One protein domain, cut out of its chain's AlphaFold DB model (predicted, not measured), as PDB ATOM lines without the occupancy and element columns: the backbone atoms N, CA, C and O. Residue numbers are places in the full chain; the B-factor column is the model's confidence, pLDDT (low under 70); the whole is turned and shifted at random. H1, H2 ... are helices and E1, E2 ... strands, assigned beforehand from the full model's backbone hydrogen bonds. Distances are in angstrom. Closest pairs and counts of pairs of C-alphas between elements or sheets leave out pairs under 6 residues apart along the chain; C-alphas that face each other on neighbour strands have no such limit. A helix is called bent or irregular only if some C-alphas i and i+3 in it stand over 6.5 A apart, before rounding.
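AT A GLANCE: This is residues 129 to 195 of the 753 residues of the protein "FGE-sulfatase domain-containing protein" of Planctomycetes bacterium (UniProt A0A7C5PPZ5). A bent two-stranded hairpin, E1 and E2, lies beside two helices, H1 and H2, set as a loose L; H2 ends at the hairpin's open end. The printed part has 67 residues, two named strands then two named helices, antiparallel sheet E1 - E2, mixed class. It is loose: radius of gyration of the C-alphas 13.9 A, spans 40 by 32 by 18 A.

HOW THE PARTS SIT: Start at the hairpin of E1, residues 132 to 139, and E2, residues 142 to 149: N 135 and O 146 are within hydrogen-bond range, 2.9 A. H2, residues 184 to 194, has its closest C-alpha to E2 at Gln 193, 4.5 A from that of Asn 149. H2 is irregular, C-alphas 190 and 193 being 8.2 A apart; 5 of its 7 O i to N i+4 pairs are within range, and every one in H1, residues 160 to 174. H1 and H2 are about perpendicular, 81 degrees.

IN THESE COORDINATES: Find C-alpha 132 at (32.365, 153.478, 36.813); E1 runs 19.9 A, E2 21.6 A, H1 21.1 A, H2 14.7 A to C-alpha 194 at (38.528, 147.911, 43.013).

THE WHOLE: The printed part has no cut and no long link; pLDDT is under 70 at residues 176 to 178.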
ATOM      1  N   LEU A 129      30.010 150.133  32.665       84.81
ATOM      2  CA  LEU A 129      30.802 151.318  32.317       84.81
ATOM      3  C   LEU A 129      30.117 152.620  32.739       84.81
ATOM      4  O   LEU A 129      30.789 153.531  33.218       84.81
ATOM      5  N   ALA A 130      28.791 152.703  32.594       75.88
ATOM      6  CA  ALA A 130      28.012 153.845  33.062       75.88
ATOM      7  C   ALA A 130      28.174 154.057  34.576       75.88
ATOM      8  O   ALA A 130      28.160 155.188  35.036       75.88
ATOM      9  N   HIS A 131      28.403 152.991  35.343       79.69
ATOM     10  CA  HIS A 131      28.551 153.022  36.799       79.69
ATOM     11  C   HIS A 131      30.014 152.962  37.269       79.69
ATOM     12  O   HIS A 131      30.288 152.595  38.416       79.69
ATOM     13  N   GLN A 132      30.972 153.310  36.409       79.25
ATOM     14  CA  GLN A 132      32.365 153.478  36.813       79.25
ATOM     15  C   GLN A 132      32.658 154.918  37.215       79.25
ATOM     16  O   GLN A 132      32.284 155.874  36.537       79.25
ATOM     17  N   THR A 133      33.405 155.073  38.302       77.75
ATOM     18  CA  THR A 133      33.961 156.362  38.714       77.75
ATOM     19  C   THR A 133      35.478 156.271  38.798       77.75
ATOM     20  O   THR A 133      36.044 155.198  38.994       77.75
ATOM     21  N   LYS A 134      36.170 157.397  38.618       82.69
ATOM     22  CA  LYS A 134      37.620 157.477  38.823       82.69
ATOM     23  C   LYS A 134      37.890 158.072  40.198       82.69
ATOM     24  O   LYS A 134      37.279 159.075  40.562       82.69
ATOM     25  N   LYS A 135      38.810 157.471  40.947       81.56
ATOM     26  CA  LYS A 135      39.245 157.947  42.262       81.56
ATOM     27  C   LYS A 135      40.765 158.045  42.283       81.56
ATOM     28  O   LYS A 135      41.445 157.109  41.876       81.56
ATOM     29  N   LYS A 136      41.295 159.164  42.771       86.44
ATOM     30  CA  LYS A 136      42.723 159.315  43.073       86.44
ATOM     31  C   LYS A 136      43.006 158.739  44.459       86.44
ATOM     32  O   LYS A 136      42.273 159.029  45.404       86.44
ATOM     33  N   VAL A 137      44.023 157.897  44.568       84.56
ATOM     34  CA  VAL A 137      44.475 157.276  45.821       84.56
ATOM     35  C   VAL A 137      45.994 157.217  45.842       84.56
ATOM     36  O   VAL A 137      46.629 157.055  44.804       84.56
ATOM     37  N   MET A 138      46.567 157.313  47.038       87.88
ATOM     38  CA  MET A 138      47.997 157.119  47.247       87.88
ATOM     39  C   MET A 138      48.302 155.619  47.318       87.88
ATOM     40  O   MET A 138      47.718 154.910  48.138       87.88
ATOM     41  N   ARG A 139      49.205 155.132  46.463       84.81
ATOM     42  CA  ARG A 139      49.782 153.779  46.526       84.81
ATOM     43  C   ARG A 139      51.299 153.895  46.421       84.81
ATOM     44  O   ARG A 139      51.790 154.568  45.521       84.81
ATOM     45  N   ASP A 140      52.017 153.285  47.362       85.31
ATOM     46  CA  ASP A 140      53.488 153.283  47.422       85.31
ATOM     47  C   ASP A 140      54.105 154.692  47.300       85.31
ATOM     48  O   ASP A 140      55.047 154.929  46.548       85.31
ATOM     49  N   GLY A 141      53.507 155.669  47.992       86.19
ATOM     50  CA  GLY A 141      53.953 157.067  47.976       86.19
ATOM     51  C   GLY A 141      53.625 157.855  46.698       86.19
ATOM     52  O   GLY A 141      53.943 159.040  46.634       86.19
ATOM     53  N   LYS A 142      52.958 157.257  45.701       89.38
ATOM     54  CA  LYS A 142      52.563 157.920  44.445       89.38
ATOM     55  C   LYS A 142      51.045 158.062  44.325       89.38
ATOM     56  O   LYS A 142      50.293 157.153  44.682       89.38
ATOM     57  N   GLU A 143      50.585 159.192  43.786       90.06
ATOM     58  CA  GLU A 143      49.169 159.386  43.453       90.06
ATOM     59  C   GLU A 143      48.826 158.581  42.192       90.06
ATOM     60  O   GLU A 143      49.360 158.825  41.111       90.06
ATOM     61  N   VAL A 144      47.917 157.617  42.324       88.81
ATOM     62  CA  VAL A 144      47.440 156.777  41.222       88.81
ATOM     63  C   VAL A 144      45.934 156.964  41.070       88.81
ATOM     64  O   VAL A 144      45.178 156.968  42.042       88.81
ATOM     65  N   THR A 145      45.474 157.113  39.827       85.94
ATOM     66  CA  THR A 145      44.038 157.118  39.525       85.94
ATOM     67  C   THR A 145      43.563 155.687  39.316       85.94
ATOM     68  O   THR A 145      43.989 155.027  38.370       85.94
ATOM     69  N   ILE A 146      42.656 155.219  40.169       83.31
ATOM     70  CA  ILE A 146      42.009 153.913  40.041       83.31
ATOM     71  C   ILE A 146      40.571 154.065  39.552       83.31
ATOM     72  O   ILE A 146      39.926 155.100  39.747       83.31
ATOM     73  N   THR A 147      40.065 153.011  38.920       86.12
ATOM     74  CA  THR A 147      38.653 152.911  38.546       86.12
ATOM     75  C   THR A 147      37.900 152.185  39.652       86.12
ATOM     76  O   THR A 147      38.323 151.114  40.079       86.12
ATOM     77  N   ILE A 148      36.794 152.770  40.106       83.06
ATOM     78  CA  ILE A 148      35.887 152.200  41.096       83.06
ATOM     79  C   ILE A 148      34.608 151.757  40.390       83.06
ATOM     80  O   ILE A 148      33.915 152.567  39.771       83.06
ATOM     81  N   ASN A 149      34.280 150.475  40.508       84.00
ATOM     82  CA  ASN A 149      33.029 149.912  40.021       84.00
ATOM     83  C   ASN A 149      31.933 150.119  41.082       84.00
ATOM     84  O   ASN A 149      31.994 149.514  42.151       84.00
ATOM     85  N   GLN A 150      30.926 150.952  40.800       82.75
ATOM     86  CA  GLN A 150      29.781 151.143  41.712       82.75
ATOM     87  C   GLN A 150      28.795 149.969  41.667       82.75
ATOM     88  O   GLN A 150      27.997 149.775  42.579       82.75
ATOM     89  N   VAL A 151      28.862 149.171  40.603       87.25
ATOM     90  CA  VAL A 151      28.065 147.960  40.405       87.25
ATOM     91  C   VAL A 151      28.987 146.786  40.105       87.25
ATOM     92  O   VAL A 151      30.096 146.951  39.594       87.25
ATOM     93  N   ARG A 152      28.522 145.578  40.415       93.00
ATOM     94  CA  ARG A 152      29.240 144.341  40.107       93.00
ATOM     95  C   ARG A 152      29.218 144.059  38.604       93.00
ATOM     96  O   ARG A 152      28.179 144.139  37.957       93.00
ATOM     97  N   PHE A 153      30.381 143.703  38.070       95.12
ATOM     98  CA  PHE A 153      30.554 143.187  36.710       95.12
ATOM     99  C   PHE A 153      30.461 141.650  36.718       95.12
ATOM    100  O   PHE A 153      30.917 141.064  37.693       95.12
ATOM    101  N   PRO A 154      29.954 140.971  35.672       96.31
ATOM    102  CA  PRO A 154      29.841 139.511  35.636       96.31
ATOM    103  C   PRO A 154      31.117 138.783  36.066       96.31
ATOM    104  O   PRO A 154      32.218 139.119  35.629       96.31
ATOM    105  N   PHE A 155      30.981 137.768  36.921       96.12
ATOM    106  CA  PHE A 155      32.130 137.079  37.521       96.12
ATOM    107  C   PHE A 155      33.109 136.510  36.475       96.12
ATOM    108  O   PHE A 155      34.323 136.537  36.680       96.12
ATOM    109  N   ASP A 156      32.616 136.046  35.325       93.94
ATOM    110  CA  ASP A 156      33.452 135.519  34.244       93.94
ATOM    111  C   ASP A 156      34.208 136.590  33.440       93.94
ATOM    112  O   ASP A 156      35.030 136.246  32.588       93.94
ATOM    113  N   TRP A 157      33.997 137.874  33.739       96.25
ATOM    114  CA  TRP A 157      34.835 138.973  33.257       96.25
ATOM    115  C   TRP A 157      36.021 139.251  34.185       96.25
ATOM    116  O   TRP A 157      36.895 140.044  33.828       96.25
ATOM    117  N   TRP A 158      36.093 138.616  35.363       96.31
ATOM    118  CA  TRP A 158      37.279 138.690  36.211       96.31
ATOM    119  C   TRP A 158      38.371 137.774  35.638       96.31
ATOM    120  O   TRP A 158      38.210 136.550  35.672       96.31
ATOM    121  N   PRO A 159      39.492 138.297  35.102       95.25
ATOM    122  CA  PRO A 159      40.451 137.464  34.383       95.25
ATOM    123  C   PRO A 159      41.052 136.375  35.276       95.25
ATOM    124  O   PRO A 159      41.499 136.677  36.382       95.25
ATOM    125  N   ARG A 160      41.158 135.131  34.781       93.38
ATOM    126  CA  ARG A 160      41.731 134.000  35.547       93.38
ATOM    127  C   ARG A 160      43.101 134.324  36.147       93.38
ATOM    128  O   ARG A 160      43.304 134.092  37.329       93.38
ATOM    129  N   LYS A 161      43.978 134.996  35.391       94.25
ATOM    130  CA  LYS A 161      45.284 135.469  35.886       94.25
ATOM    131  C   LYS A 161      45.184 136.368  37.132       94.25
ATOM    132  O   LYS A 161      46.011 136.264  38.033       94.25
ATOM    133  N   ASN A 162      44.159 137.222  37.209       94.44
ATOM    134  CA  ASN A 162      43.925 138.100  38.357       94.44
ATOM    135  C   ASN A 162      43.358 137.294  39.536       94.44
ATOM    136  O   ASN A 162      43.752 137.529  40.677       94.44
ATOM    137  N   GLN A 163      42.500 136.304  39.263       93.69
ATOM    138  CA  GLN A 163      42.011 135.360  40.273       93.69
ATOM    139  C   GLN A 163      43.156 134.536  40.879       93.69
ATOM    140  O   GLN A 163      43.251 134.416  42.097       93.69
ATOM    141  N   ASP A 164      44.055 134.010  40.043       93.88
ATOM    142  CA  ASP A 164      45.223 133.232  40.464       93.88
ATOM    143  C   ASP A 164      46.193 134.082  41.291       93.88
ATOM    144  O   ASP A 164      46.683 133.628  42.328       93.88
ATOM    145  N   LYS A 165      46.433 135.334  40.876       94.25
ATOM    146  CA  LYS A 165      47.223 136.300  41.650       94.25
ATOM    147  C   LYS A 165      46.610 136.521  43.034       94.25
ATOM    148  O   LYS A 165      47.320 136.424  44.033       94.25
ATOM    149  N   GLN A 166      45.299 136.749  43.107       93.50
ATOM    150  CA  GLN A 166      44.619 136.968  44.382       93.50
ATOM    151  C   GLN A 166      44.606 135.718  45.267       93.50
ATOM    152  O   GLN A 166      44.788 135.825  46.478       93.50
ATOM    153  N   ARG A 167      44.466 134.530  44.669       92.56
ATOM    154  CA  ARG A 167      44.586 133.250  45.375       92.56
ATOM    155  C   ARG A 167      45.962 133.106  46.028       92.56
ATOM    156  O   ARG A 167      46.040 132.760  47.202       92.56
ATOM    157  N   LYS A 168      47.043 133.398  45.293       92.69
ATOM    158  CA  LYS A 168      48.416 133.356  45.832       92.69
ATOM    159  C   LYS A 168      48.593 134.335  46.998       92.69
ATOM    160  O   LYS A 168      49.094 133.937  48.044       92.69
ATOM    161  N   LEU A 169      48.114 135.575  46.850       91.50
ATOM    162  CA  LEU A 169      48.158 136.591  47.913       91.50
ATOM    163  C   LEU A 169      47.374 136.164  49.163       91.50
ATOM    164  O   LEU A 169      47.842 136.354  50.284       91.50
ATOM    165  N   TYR A 170      46.202 135.552  48.979       90.50
ATOM    166  CA  TYR A 170      45.380 135.046  50.073       90.50
ATOM    167  C   TYR A 170      46.115 133.987  50.909       90.50
ATOM    168  O   TYR A 170      46.127 134.074  52.137       90.50
ATOM    169  N   TYR A 171      46.756 133.008  50.266       90.00
ATOM    170  CA  TYR A 171      47.479 131.951  50.977       90.00
ATOM    171  C   TYR A 171      48.796 132.429  51.595       90.00
ATOM    172  O   TYR A 171      49.138 131.987  52.691       90.00
ATOM    173  N   ALA A 172      49.491 133.374  50.952       89.25
ATOM    174  CA  ALA A 172      50.677 134.010  51.523       89.25
ATOM    175  C   ALA A 172      50.348 134.771  52.820       89.25
ATOM    176  O   ALA A 172      51.084 134.676  53.798       89.25
ATOM    177  N   LYS A 173      49.205 135.474  52.861       87.56
ATOM    178  CA  LYS A 173      48.775 136.247  54.038       87.56
ATOM    179  C   LYS A 173      48.340 135.371  55.220       87.56
ATOM    180  O   LYS A 173      48.591 135.733  56.363       87.56
ATOM    181  N   ASN A 174      47.666 134.247  54.963       82.56
ATOM    182  CA  ASN A 174      46.962 133.488  56.008       82.56
ATOM    183  C   ASN A 174      47.734 132.294  56.600       82.56
ATOM    184  O   ASN A 174      47.147 131.571  57.395       82.56
ATOM    185  N   LYS A 175      49.013 132.084  56.248       77.69
ATOM    186  CA  LYS A 175      49.814 130.897  56.631       77.69
ATOM    187  C   LYS A 175      49.096 129.582  56.257       77.69
ATOM    188  O   LYS A 175      48.258 129.066  56.992       77.69
ATOM    189  N   VAL A 176      49.448 129.050  55.082       67.25
ATOM    190  CA  VAL A 176      48.761 127.995  54.294       67.25
ATOM    191  C   VAL A 176      48.104 126.852  55.090       67.25
ATOM    192  O   VAL A 176      47.035 126.403  54.693       67.25
ATOM    193  N   SER A 177      48.679 126.403  56.210       67.62
ATOM    194  CA  SER A 177      48.186 125.248  56.979       67.62
ATOM    195  C   SER A 177      46.865 125.461  57.735       67.62
ATOM    196  O   SER A 177      46.239 124.474  58.108       67.62
ATOM    197  N   LYS A 178      46.416 126.707  57.965       67.69
ATOM    198  CA  LYS A 178      45.186 126.999  58.744       67.69
ATOM    199  C   LYS A 178      44.111 127.783  57.980       67.69
ATOM    200  O   LYS A 178      43.047 128.060  58.531       67.69
ATOM    201  N   ALA A 179      44.364 128.164  56.729       75.56
ATOM    202  CA  ALA A 179      43.452 129.013  55.966       75.56
ATOM    203  C   ALA A 179      42.350 128.189  55.270       75.56
ATOM    204  O   ALA A 179      42.665 127.189  54.621       75.56
ATOM    205  N   PRO A 180      41.071 128.610  55.316       84.25
ATOM    206  CA  PRO A 180      40.039 127.983  54.498       84.25
ATOM    207  C   PRO A 180      40.357 128.138  52.998       84.25
ATOM    208  O   PRO A 180      41.105 129.036  52.603       84.25
ATOM    209  N   PRO A 181      39.801 127.282  52.121       88.75
ATOM    210  CA  PRO A 181      40.085 127.360  50.695       88.75
ATOM    211  C   PRO A 181      39.635 128.706  50.118       88.75
ATOM    212  O   PRO A 181      38.518 129.161  50.377       88.75
ATOM    213  N   PHE A 182      40.486 129.328  49.296       90.88
ATOM    214  CA  PHE A 182      40.137 130.564  48.604       90.88
ATOM    215  C   PHE A 182      38.938 130.322  47.684       90.88
ATOM    216  O   PHE A 182      38.986 129.470  46.797       90.88
ATOM    217  N   ARG A 183      37.865 131.094  47.878       92.69
ATOM    218  CA  ARG A 183      36.640 131.023  47.072       92.69
ATOM    219  C   ARG A 183      36.549 132.261  46.178       92.69
ATOM    220  O   ARG A 183      36.118 133.308  46.662       92.69
ATOM    221  N   PRO A 184      36.907 132.164  44.882       93.25
ATOM    222  CA  PRO A 184      36.949 133.322  43.992       93.25
ATOM    223  C   PRO A 184      35.630 134.095  43.937       93.25
ATOM    224  O   PRO A 184      35.640 135.316  44.016       93.25
ATOM    225  N   ILE A 185      34.487 133.406  43.854       92.06
ATOM    226  CA  ILE A 185      33.188 134.079  43.748       92.06
ATOM    227  C   ILE A 185      32.837 134.874  45.014       92.06
ATOM    228  O   ILE A 185      32.344 135.991  44.904       92.06
ATOM    229  N   GLU A 186      33.143 134.357  46.206       92.38
ATOM    230  CA  GLU A 186      32.892 135.065  47.473       92.38
ATOM    231  C   GLU A 186      33.838 136.255  47.652       92.38
ATOM    232  O   GLU A 186      33.421 137.333  48.080       92.38
ATOM    233  N   PHE A 187      35.096 136.091  47.239       94.25
ATOM    234  CA  PHE A 187      36.050 137.191  47.207       94.25
ATOM    235  C   PHE A 187      35.588 138.297  46.249       94.25
ATOM    236  O   PHE A 187      35.529 139.466  46.622       94.25
ATOM    237  N   TRP A 188      35.204 137.942  45.024       95.25
ATOM    238  CA  TRP A 188      34.715 138.902  44.037       95.25
ATOM    239  C   TRP A 188      33.450 139.625  44.516       95.25
ATOM    240  O   TRP A 188      33.398 140.851  44.451       95.25
ATOM    241  N   LYS A 189      32.470 138.904  45.080       92.31
ATOM    242  CA  LYS A 189      31.223 139.488  45.613       92.31
ATOM    243  C   LYS A 189      31.464 140.629  46.602       92.31
ATOM    244  O   LYS A 189      30.642 141.540  46.660       92.31
ATOM    245  N   THR A 190      32.546 140.549  47.375       92.56
ATOM    246  CA  THR A 190      32.881 141.487  48.455       92.56
ATOM    247  C   THR A 190      33.903 142.552  48.051       92.56
ATOM    248  O   THR A 190      33.950 143.592  48.697       92.56
ATOM    249  N   ASN A 191      34.683 142.328  46.984       94.50
ATOM    250  CA  ASN A 191      35.819 143.184  46.608       94.50
ATOM    251  C   ASN A 191      35.724 143.792  45.193       94.50
ATOM    252  O   ASN A 191      36.651 144.472  44.760       94.50
ATOM    253  N   TYR A 192      34.643 143.548  44.444       93.88
ATOM    254  CA  TYR A 192      34.491 143.962  43.038       93.88
ATOM    255  C   TYR A 192      34.758 145.448  42.748       93.88
ATOM    256  O   TYR A 192      35.094 145.779  41.609       93.88
ATOM    257  N   GLN A 193      34.605 146.338  43.732       93.19
ATOM    258  CA  GLN A 193      34.709 147.784  43.552       93.19
ATOM    259  C   GLN A 193      36.071 148.200  42.995       93.19
ATOM    260  O   GLN A 193      36.120 149.044  42.109       93.19
ATOM    261  N   GLU A 194      37.162 147.588  43.458       91.25
ATOM    262  CA  GLU A 194      38.528 147.911  43.013       91.25
ATOM    263  C   GLU A 194      39.116 146.863  42.057       91.25
ATOM    264  O   GLU A 194      40.263 146.983  41.624       91.25
ATOM    265  N   LEU A 195      38.355 145.812  41.730       93.12
ATOM    266  CA  LEU A 195      38.834 144.766  40.835       93.12
ATOM    267  C   LEU A 195      38.807 145.230  39.380       93.12
ATOM    268  O   LEU A 195      37.783 145.658  38.843       93.12
TER     269      LEU A 195